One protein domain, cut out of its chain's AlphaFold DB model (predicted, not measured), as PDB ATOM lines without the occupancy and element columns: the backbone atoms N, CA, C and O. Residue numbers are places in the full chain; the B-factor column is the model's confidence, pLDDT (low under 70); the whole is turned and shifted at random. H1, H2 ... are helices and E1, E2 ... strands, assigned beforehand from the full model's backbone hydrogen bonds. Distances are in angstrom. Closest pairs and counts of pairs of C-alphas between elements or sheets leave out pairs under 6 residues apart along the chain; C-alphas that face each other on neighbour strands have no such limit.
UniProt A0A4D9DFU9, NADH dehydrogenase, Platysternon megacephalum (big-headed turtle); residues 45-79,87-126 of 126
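Overview. This is residues 45 to 79 and 87 to 126 of the 126 residues of the protein "NADH dehydrogenase" of Platysternon megacephalum (big-headed turtle) (UniProt A0A4D9DFU9). With little regular structure, two small antiparallel sheets sit at opposite ends: E3-E5-E4 at one, the hairpin E1-E2 at the other, with short H1 and unnamed residues 116 to 126 between them. The 75 printed residues run H1 E1 E2 E3 E4 E5; named elements hold only 29, mostly strand. The whole is loose, radius of gyration of the C-alphas 14.3 A, spanning 42 by 29 by 29 A.

Arrangement. Look first at E5, residues 110 to 115: it forms a hairpin with E4, residues 102 to 107, at 151 degrees, N 105 to O 112 being 2.8 A. Beside E5 find E3, residues 90 to 92, antiparallel, N 92 to O 113 2.8 A. E1, residues 59 to 63, and E2, residues 69 to 73, form a hairpin, N 60 to O 72 2.8 A; E1 and E5 are apart. H1, residues 50 to 53, is too short for any O i to N i+4 pair; its one O i to N i+3 pair is within range. Its closest C-alpha pair with E1 is Leu 52 and Val 61, 7.7 A.

Along the chain. Find C-alpha 110 at (15.963, -42.068, 26.715); E5 runs 16.7 A to C-alpha 115 at (6.167, -28.719, 28.904). E4 covers 15.5 A, E2 13.7 A, E1 13.6 A.

Size, cuts and confidence. Residues 80 to 86 are not printed; C-alphas 79 and 87 are 19.4 A apart. No link printed whole is long, and no printed residue is under 70 in pLDDT.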
ATOM      1  N   ALA A  45       2.040 -17.884  15.889       88.12
ATOM      2  CA  ALA A  45       3.035 -18.310  16.862       88.12
ATOM      3  C   ALA A  45       3.257 -17.222  17.925       88.12
ATOM      4  O   ALA A  45       3.401 -16.046  17.587       88.12
ATOM      5  N   ARG A  46       3.317 -17.630  19.200       86.62
ATOM      6  CA  ARG A  46       3.549 -16.749  20.359       86.62
ATOM      7  C   ARG A  46       2.486 -15.665  20.573       86.62
ATOM      8  O   ARG A  46       2.756 -14.676  21.252       86.62
ATOM      9  N   ALA A  47       1.284 -15.829  20.015       90.12
ATOM     10  CA  ALA A  47       0.160 -14.978  20.383       90.12
ATOM     11  C   ALA A  47      -0.125 -15.097  21.898       90.12
ATOM     12  O   ALA A  47      -0.025 -16.195  22.450       90.12
ATOM     13  N   PRO A  48      -0.504 -14.007  22.586       91.25
ATOM     14  CA  PRO A  48      -1.056 -14.111  23.934       91.25
ATOM     15  C   PRO A  48      -2.301 -15.006  23.927       91.25
ATOM     16  O   PRO A  48      -3.097 -14.925  22.988       91.25
ATOM     17  N   SER A  49      -2.493 -15.843  24.950       93.69
ATOM     18  CA  SER A  49      -3.641 -16.762  25.025       93.69
ATOM     19  C   SER A  49      -3.679 -17.788  23.892       93.69
ATOM     20  O   SER A  49      -4.757 -18.275  23.539       93.69
ATOM     21  N   ARG A  50      -2.522 -18.130  23.301       96.56
ATOM     22  CA  ARG A  50      -2.447 -19.077  22.180       96.56
ATOM     23  C   ARG A  50      -3.089 -20.412  22.539       96.56
ATOM     24  O   ARG A  50      -3.853 -20.929  21.723       96.56
ATOM     25  N   ALA A  51      -2.817 -20.951  23.727       96.81
ATOM     26  CA  ALA A  51      -3.386 -22.228  24.135       96.81
ATOM     27  C   ALA A  51      -4.918 -22.198  24.065       96.81
ATOM     28  O   ALA A  51      -5.513 -23.024  23.376       96.81
ATOM     29  N   LEU A  52      -5.554 -21.181  24.651       96.50
ATOM     30  CA  LEU A  52      -7.007 -21.008  24.572       96.50
ATOM     31  C   LEU A  52      -7.506 -20.813  23.130       96.50
ATOM     32  O   LEU A  52      -8.498 -21.419  22.733       96.50
ATOM     33  N   LEU A  53      -6.831 -19.975  22.339       97.38
ATOM     34  CA  LEU A  53      -7.246 -19.648  20.970       97.38
ATOM     35  C   LEU A  53      -7.099 -20.825  19.996       97.38
ATOM     36  O   LEU A  53      -7.784 -20.863  18.977       97.38
ATOM     37  N   SER A  54      -6.232 -21.791  20.308       98.12
ATOM     38  CA  SER A  54      -6.025 -22.993  19.490       98.12
ATOM     39  C   SER A  54      -7.126 -24.049  19.649       98.12
ATOM     40  O   SER A  54      -7.101 -25.063  18.954       98.12
ATOM     41  N   LEU A  55      -8.110 -23.818  20.526       98.06
ATOM     42  CA  LEU A  55      -9.205 -24.747  20.803       98.06
ATOM     43  C   LEU A  55      -9.997 -25.101  19.523       98.06
ATOM     44  O   LEU A  55     -10.532 -24.197  18.870       98.06
ATOM     45  N   PRO A  56     -10.123 -26.392  19.159       97.75
ATOM     46  CA  PRO A  56     -10.898 -26.830  18.008       97.75
ATOM     47  C   PRO A  56     -12.372 -26.437  18.088       97.75
ATOM     48  O   PRO A  56     -12.999 -26.434  19.153       97.75
ATOM     49  N   GLN A  57     -12.973 -26.188  16.926       95.00
ATOM     50  CA  GLN A  57     -14.392 -25.865  16.833       95.00
ATOM     51  C   GLN A  57     -15.270 -26.973  17.437       95.00
ATOM     52  O   GLN A  57     -15.190 -28.145  17.059       95.00
ATOM     53  N   GLY A  58     -16.208 -26.583  18.299       94.94
ATOM     54  CA  GLY A  58     -17.130 -27.510  18.957       94.94
ATOM     55  C   GLY A  58     -16.618 -28.043  20.293       94.94
ATOM     56  O   GLY A  58     -17.275 -28.904  20.874       94.94
ATOM     57  N   LEU A  59     -15.499 -27.518  20.790       97.50
ATOM     58  CA  LEU A  59     -15.081 -27.634  22.182       97.50
ATOM     59  C   LEU A  59     -15.265 -26.292  22.909       97.50
ATOM     60  O   LEU A  59     -15.396 -25.241  22.281       97.50
ATOM     61  N   LEU A  60     -15.315 -26.334  24.239       97.12
ATOM     62  CA  LEU A  60     -15.479 -25.175  25.118       97.12
ATOM     63  C   LEU A  60     -14.540 -25.284  26.311       97.12
ATOM     64  O   LEU A  60     -14.430 -26.354  26.905       97.12
ATOM     65  N   VAL A  61     -13.965 -24.157  26.721       96.69
ATOM     66  CA  VAL A  61     -13.258 -24.038  27.999       96.69
ATOM     67  C   VAL A  61     -14.204 -23.461  29.048       96.69
ATOM     68  O   VAL A  61     -14.902 -22.480  28.786       96.69
ATOM     69  N   LYS A  62     -14.267 -24.092  30.222       96.25
ATOM     70  CA  LYS A  62     -15.109 -23.668  31.357       96.25
ATOM     71  C   LYS A  62     -14.371 -23.873  32.681       96.25
ATOM     72  O   LYS A  62     -13.359 -24.568  32.732       96.25
ATOM     73  N   GLU A  63     -14.881 -23.287  33.757       96.38
ATOM     74  CA  GLU A  63     -14.390 -23.583  35.105       96.38
ATOM     75  C   GLU A  63     -14.838 -24.976  35.558       96.38
ATOM     76  O   GLU A  63     -15.972 -25.401  35.318       96.38
ATOM     77  N   ARG A  64     -13.934 -25.701  36.220       94.69
ATOM     78  CA  ARG A  64     -14.252 -26.979  36.864       94.69
ATOM     79  C   ARG A  64     -14.845 -26.729  38.252       94.69
ATOM     80  O   ARG A  64     -14.416 -25.790  38.921       94.69
ATOM     81  N   PRO A  65     -15.725 -27.614  38.755       90.12
ATOM     82  CA  PRO A  65     -16.263 -27.490  40.113       90.12
ATOM     83  C   PRO A  65     -15.187 -27.430  41.210       90.12
ATOM     84  O   PRO A  65     -15.403 -26.817  42.247       90.12
ATOM     85  N   GLN A  66     -14.025 -28.055  40.986       89.94
ATOM     86  CA  GLN A  66     -12.897 -28.089  41.926       89.94
ATOM     87  C   GLN A  66     -11.888 -26.944  41.712       89.94
ATOM     88  O   GLN A  66     -10.819 -26.948  42.320       89.94
ATOM     89  N   GLY A  67     -12.202 -25.983  40.839       90.06
ATOM     90  CA  GLY A  67     -11.312 -24.889  40.468       90.06
ATOM     91  C   GLY A  67     -10.409 -25.185  39.263       90.06
ATOM     92  O   GLY A  67     -10.165 -26.332  38.854       90.06
ATOM     93  N   GLY A  68      -9.913 -24.100  38.670       90.94
ATOM     94  CA  GLY A  68      -9.192 -24.118  37.400       90.94
ATOM     95  C   GLY A  68     -10.106 -24.360  36.197       90.94
ATOM     96  O   GLY A  68     -11.327 -24.469  36.324       90.94
ATOM     97  N   LEU A  69      -9.497 -24.448  35.018       94.75
ATOM     98  CA  LEU A  69     -10.196 -24.633  33.749       94.75
ATOM     99  C   LEU A  69     -10.167 -26.099  33.297       94.75
ATOM    100  O   LEU A  69      -9.327 -26.890  33.729       94.75
ATOM    101  N   GLY A  70     -11.108 -26.460  32.433       95.88
ATOM    102  CA  GLY A  70     -11.136 -27.736  31.717       95.88
ATOM    103  C   GLY A  70     -11.686 -27.570  30.301       95.88
ATOM    104  O   GLY A  70     -12.029 -26.459  29.892       95.88
ATOM    105  N   VAL A  71     -11.820 -28.680  29.574       96.94
ATOM    106  CA  VAL A  71     -12.362 -28.699  28.208       96.94
ATOM    107  C   VAL A  71     -13.604 -29.586  28.146       96.94
ATOM    108  O   VAL A  71     -13.616 -30.700  28.664       96.94
ATOM    109  N   TRP A  72     -14.659 -29.095  27.498       96.38
ATOM    110  CA  TRP A  72     -15.931 -29.786  27.302       96.38
ATOM    111  C   TRP A  72     -16.277 -29.862  25.821       96.38
ATOM    112  O   TRP A  72     -16.060 -28.910  25.076       96.38
ATOM    113  N   SER A  73     -16.913 -30.958  25.407       96.06
ATOM    114  CA  SER A  73     -17.552 -31.024  24.093       96.06
ATOM    115  C   SER A  73     -18.815 -30.162  24.077       96.06
ATOM    116  O   SER A  73     -19.701 -30.328  24.914       96.06
ATOM    117  N   ALA A  74     -18.916 -29.260  23.102       94.94
ATOM    118  CA  ALA A  74     -20.179 -28.631  22.706       94.94
ATOM    119  C   ALA A  74     -20.936 -29.461  21.664       94.94
ATOM    120  O   ALA A  74     -22.096 -29.181  21.367       94.94
ATOM    121  N   ARG A  75     -20.277 -30.465  21.073       91.81
ATOM    122  CA  ARG A  75     -20.902 -31.391  20.130       91.81
ATOM    123  C   ARG A  75     -21.701 -32.452  20.894       91.81
ATOM    124  O   ARG A  75     -21.230 -32.895  21.945       91.81
ATOM    125  N   PRO A  76     -22.838 -32.924  20.346       92.38
ATOM    126  CA  PRO A  76     -23.600 -34.027  20.934       92.38
ATOM    127  C   PRO A  76     -22.771 -35.304  21.115       92.38
ATOM    128  O   PRO A  76     -22.970 -36.039  22.075       92.38
ATOM    129  N   ALA A  77     -21.830 -35.550  20.200       92.75
ATOM    130  CA  ALA A  77     -20.871 -36.641  20.273       92.75
ATOM    131  C   ALA A  77     -19.573 -36.264  19.544       92.75
ATOM    132  O   ALA A  77     -19.590 -35.496  18.576       92.75
ATOM    133  N   LEU A  78     -18.457 -36.833  20.000       92.88
ATOM    134  CA  LEU A  78     -17.200 -36.864  19.256       92.88
ATOM    135  C   LEU A  78     -17.115 -38.190  18.484       92.88
ATOM    136  O   LEU A  78     -17.543 -39.213  19.029       92.88
ATOM    137  N   PRO A  79     -16.590 -38.204  17.244       90.81
ATOM    138  CA  PRO A  79     -16.359 -39.453  16.530       90.81
ATOM    139  C   PRO A  79     -15.472 -40.378  17.364       90.81
ATOM    140  O   PRO A  79     -14.435 -39.960  17.880       90.81
ATOM    141  N   TYR A  87       0.364 -32.846  21.234       97.88
ATOM    142  CA  TYR A  87       0.530 -31.993  22.416       97.88
ATOM    143  C   TYR A  87       1.666 -30.989  22.171       97.88
ATOM    144  O   TYR A  87       2.736 -31.372  21.698       97.88
ATOM    145  N   GLN A  88       1.433 -29.706  22.454       97.44
ATOM    146  CA  GLN A  88       2.371 -28.626  22.131       97.44
ATOM    147  C   GLN A  88       2.875 -27.940  23.398       97.44
ATOM    148  O   GLN A  88       2.094 -27.628  24.297       97.44
ATOM    149  N   GLY A  89       4.172 -27.652  23.418       96.44
ATOM    150  CA  GLY A  89       4.875 -27.003  24.516       96.44
ATOM    151  C   GLY A  89       6.361 -26.851  24.198       96.44
ATOM    152  O   GLY A  89       6.795 -27.086  23.067       96.44
ATOM    153  N   GLU A  90       7.149 -26.459  25.191       96.69
ATOM    154  CA  GLU A  90       8.606 -26.403  25.077       96.69
ATOM    155  C   GLU A  90       9.228 -27.777  25.312       96.69
ATOM    156  O   GLU A  90       8.813 -28.514  26.203       96.69
ATOM    157  N   VAL A  91      10.249 -28.114  24.525       97.00
ATOM    158  CA  VAL A  91      11.025 -29.337  24.746       97.00
ATOM    159  C   VAL A  91      11.988 -29.110  25.905       97.00
ATOM    160  O   VAL A  91      12.798 -28.183  25.881       97.00
ATOM    161  N   VAL A  92      11.915 -29.982  26.902       95.75
ATOM    162  CA  VAL A  92      12.743 -29.968  28.107       95.75
ATOM    163  C   VAL A  92      13.469 -31.308  28.213       95.75
ATOM    164  O   VAL A  92      12.874 -32.361  28.002       95.75
ATOM    165  N   LEU A  93      14.765 -31.282  28.529       95.06
ATOM    166  CA  LEU A  93      15.589 -32.496  28.645       95.06
ATOM    167  C   LEU A  93      15.758 -32.963  30.096       95.06
ATOM    168  O   LEU A  93      15.957 -34.145  30.357       95.06
ATOM    169  N   GLU A  94      15.678 -32.038  31.050       92.50
ATOM    170  CA  GLU A  94      15.900 -32.319  32.465       92.50
ATOM    171  C   GLU A  94      14.576 -32.469  33.209       92.50
ATOM    172  O   GLU A  94      13.761 -31.549  33.235       92.50
ATOM    173  N   HIS A  95      14.397 -33.591  33.908       89.19
ATOM    174  CA  HIS A  95      13.182 -33.847  34.685       89.19
ATOM    175  C   HIS A  95      12.894 -32.767  35.747       89.19
ATOM    176  O   HIS A  95      11.740 -32.495  36.063       89.19
ATOM    177  N   GLY A  96      13.935 -32.122  36.288       91.75
ATOM    178  CA  GLY A  96      13.794 -31.051  37.280       91.75
ATOM    179  C   GLY A  96      13.171 -29.759  36.738       91.75
ATOM    180  O   GLY A  96      12.725 -28.933  37.529       91.75
ATOM    181  N   ALA A  97      13.123 -29.590  35.416       91.88
ATOM    182  CA  ALA A  97      12.476 -28.460  34.755       91.88
ATOM    183  C   ALA A  97      11.030 -28.771  34.319       91.88
ATOM    184  O   ALA A  97      10.354 -27.894  33.783       91.88
ATOM    185  N   CYS A  98      10.541 -29.991  34.566       94.69
ATOM    186  CA  CYS A  98       9.160 -30.363  34.289       94.69
ATOM    187  C   CYS A  98       8.186 -29.690  35.257       94.69
ATOM    188  O   CYS A  98       8.452 -29.541  36.453       94.69
ATOM    189  N   THR A  99       7.005 -29.359  34.752       96.19
ATOM    190  CA  THR A  99       5.893 -28.854  35.558       96.19
ATOM    191  C   THR A  99       4.734 -29.851  35.588       96.19
ATOM    192  O   THR A  99       4.810 -30.958  35.055       96.19
ATOM    193  N   LEU A 100       3.611 -29.436  36.179       94.94
ATOM    194  CA  LEU A 100       2.350 -30.179  36.133       94.94
ATOM    195  C   LEU A 100       1.774 -30.323  34.709       94.94
ATOM    196  O   LEU A 100       0.880 -31.138  34.510       94.94
ATOM    197  N   PHE A 101       2.277 -29.548  33.745       96.44
ATOM    198  CA  PHE A 101       1.878 -29.553  32.333       96.44
ATOM    199  C   PHE A 101       2.894 -30.271  31.432       96.44
ATOM    200  O   PHE A 101       2.910 -30.064  30.219       96.44
ATOM    201  N   SER A 102       3.790 -31.069  32.012       97.75
ATOM    202  CA  SER A 102       4.784 -31.827  31.256       97.75
ATOM    203  C   SER A 102       4.287 -33.221  30.888       97.75
ATOM    204  O   SER A 102       3.868 -33.989  31.754       97.75
ATOM    205  N   TRP A 103       4.441 -33.588  29.617       97.56
ATOM    206  CA  TRP A 103       4.364 -34.978  29.162       97.56
ATOM    207  C   TRP A 103       5.762 -35.532  28.914       97.56
ATOM    208  O   TRP A 103       6.565 -34.896  28.239       97.56
ATOM    209  N   ALA A 104       6.050 -36.723  29.442       96.19
ATOM    210  CA  ALA A 104       7.267 -37.459  29.116       96.19
ATOM    211  C   ALA A 104       7.089 -38.186  27.781       96.19
ATOM    212  O   ALA A 104       6.109 -38.907  27.594       96.19
ATOM    213  N   VAL A 105       8.050 -38.024  26.882       94.75
ATOM    214  CA  VAL A 105       8.104 -38.699  25.586       94.75
ATOM    215  C   VAL A 105       9.356 -39.558  25.567       94.75
ATOM    216  O   VAL A 105      10.458 -39.085  25.847       94.75
ATOM    217  N   ARG A 106       9.175 -40.849  25.296       91.50
ATOM    218  CA  ARG A 106      10.288 -41.783  25.169       91.50
ATOM    219  C   ARG A 106      10.891 -41.644  23.777       91.50
ATOM    220  O   ARG A 106      10.167 -41.640  22.794       91.50
ATOM    221  N   GLU A 107      12.213 -41.582  23.708       87.81
ATOM    222  CA  GLU A 107      12.968 -41.656  22.461       87.81
ATOM    223  C   GLU A 107      14.071 -42.707  22.637       87.81
ATOM    224  O   GLU A 107      15.034 -42.512  23.389       87.81
ATOM    225  N   ASN A 108      13.902 -43.862  21.987       84.94
ATOM    226  CA  ASN A 108      14.749 -45.051  22.144       84.94
ATOM    227  C   ASN A 108      14.882 -45.485  23.625       84.94
ATOM    228  O   ASN A 108      13.904 -45.852  24.287       84.94
ATOM    229  N   SER A 109      16.099 -45.444  24.172       85.81
ATOM    230  CA  SER A 109      16.408 -45.742  25.576       85.81
ATOM    231  C   SER A 109      16.425 -44.502  26.484       85.81
ATOM    232  O   SER A 109      16.921 -44.583  27.607       85.81
ATOM    233  N   SER A 110      15.941 -43.353  26.006       90.12
ATOM    234  CA  SER A 110      15.963 -42.068  26.715       90.12
ATOM    235  C   SER A 110      14.581 -41.410  26.763       90.12
ATOM    236  O   SER A 110      13.621 -41.918  26.184       90.12
ATOM    237  N   TYR A 111      14.475 -40.293  27.486       92.00
ATOM    238  CA  TYR A 111      13.257 -39.493  27.573       92.00
ATOM    239  C   TYR A 111      13.583 -38.020  27.369       92.00
ATOM    240  O   TYR A 111      14.600 -37.529  27.864       92.00
ATOM    241  N   PHE A 112      12.670 -37.319  26.713       95.50
ATOM    242  CA  PHE A 112      12.542 -35.872  26.792       95.50
ATOM    243  C   PHE A 112      11.127 -35.531  27.257       95.50
ATOM    244  O   PHE A 112      10.274 -36.408  27.419       95.50
ATOM    245  N   TYR A 113      10.869 -34.257  27.506       97.19
ATOM    246  CA  TYR A 113       9.584 -33.788  27.998       97.19
ATOM    247  C   TYR A 113       9.061 -32.663  27.115       97.19
ATOM    248  O   TYR A 113       9.838 -31.874  26.580       97.19
ATOM    249  N   ILE A 114       7.744 -32.586  26.972       98.12
ATOM    250  CA  ILE A 114       7.053 -31.453  26.355       98.12
ATOM    251  C   ILE A 114       6.307 -30.730  27.473       98.12
ATOM    252  O   ILE A 114       5.332 -31.270  27.996       98.12
ATOM    253  N   ASP A 115       6.769 -29.538  27.851       98.00
ATOM    254  CA  ASP A 115       6.167 -28.719  28.904       98.00
ATOM    255  C   ASP A 115       5.269 -27.621  28.331       98.00
ATOM    256  O   ASP A 115       5.720 -26.730  27.608       98.00
ATOM    257  N   ALA A 116       3.985 -27.659  28.677       97.69
ATOM    258  CA  ALA A 116       3.001 -26.699  28.188       97.69
ATOM    259  C   ALA A 116       2.690 -25.564  29.180       97.69
ATOM    260  O   ALA A 116       1.627 -24.942  29.091       97.69
ATOM    261  N   SER A 117       3.570 -25.260  30.139       96.38
ATOM    262  CA  SER A 117       3.301 -24.201  31.126       96.38
ATOM    263  C   SER A 117       3.115 -22.835  30.491       96.38
ATOM    264  O   SER A 117       2.219 -22.096  30.902       96.38
ATOM    265  N   ASP A 118       3.932 -22.516  29.485       95.50
ATOM    266  CA  ASP A 118       3.844 -21.270  28.732       95.50
ATOM    267  C   ASP A 118       2.659 -21.325  27.756       95.50
ATOM    268  O   ASP A 118       2.697 -21.975  26.708       95.50
ATOM    269  N   ASP A 119       1.589 -20.615  28.107       94.50
ATOM    270  CA  ASP A 119       0.364 -20.470  27.316       94.50
ATOM    271  C   ASP A 119       0.614 -19.942  25.886       94.50
ATOM    272  O   ASP A 119      -0.123 -20.289  24.963       94.50
ATOM    273  N   SER A 120       1.684 -19.170  25.658       95.75
ATOM    274  CA  SER A 120       2.027 -18.639  24.330       95.75
ATOM    275  C   SER A 120       2.729 -19.661  23.424       95.75
ATOM    276  O   SER A 120       2.783 -19.481  22.201       95.75
ATOM    277  N   LYS A 121       3.259 -20.744  24.007       95.56
ATOM    278  CA  LYS A 121       4.012 -21.806  23.314       95.56
ATOM    279  C   LYS A 121       3.298 -23.159  23.319       95.56
ATOM    280  O   LYS A 121       3.813 -24.119  22.755       95.56
ATOM    281  N   SER A 122       2.115 -23.225  23.916       96.88
ATOM    282  CA  SER A 122       1.311 -24.440  24.044       96.88
ATOM    283  C   SER A 122      -0.018 -24.341  23.296       96.88
ATOM    284  O   SER A 122      -0.353 -23.303  22.712       96.88
ATOM    285  N   SER A 123      -0.756 -25.451  23.260       97.44
ATOM    286  CA  SER A 123      -2.108 -25.542  22.701       97.44
ATOM    287  C   SER A 123      -3.154 -25.821  23.786       97.44
ATOM    288  O   SER A 123      -2.840 -26.008  24.961       97.44
ATOM    289  N   TRP A 124      -4.421 -25.847  23.381       97.75
ATOM    290  CA  TRP A 124      -5.604 -26.038  24.226       97.75
ATOM    291  C   TRP A 124      -5.607 -27.332  25.052       97.75
ATOM    292  O   TRP A 124      -6.428 -27.464  25.955       97.75
ATOM    293  N   MET A 125      -4.730 -28.288  24.727       97.75
ATOM    294  CA  MET A 125      -4.617 -29.576  25.413       97.75
ATOM    295  C   MET A 125      -3.916 -29.491  26.778       97.75
ATOM    296  O   MET A 125      -3.893 -30.498  27.485       97.75
ATOM    297  N   ARG A 126      -3.322 -28.340  27.126       95.31
ATOM    298  CA  ARG A 126      -2.616 -28.116  28.398       95.31
ATOM    299  C   ARG A 126      -3.520 -28.200  29.630       95.31
ATOM    300  O   ARG A 126      -4.634 -27.632  29.613       95.31
TER     301      ARG A 126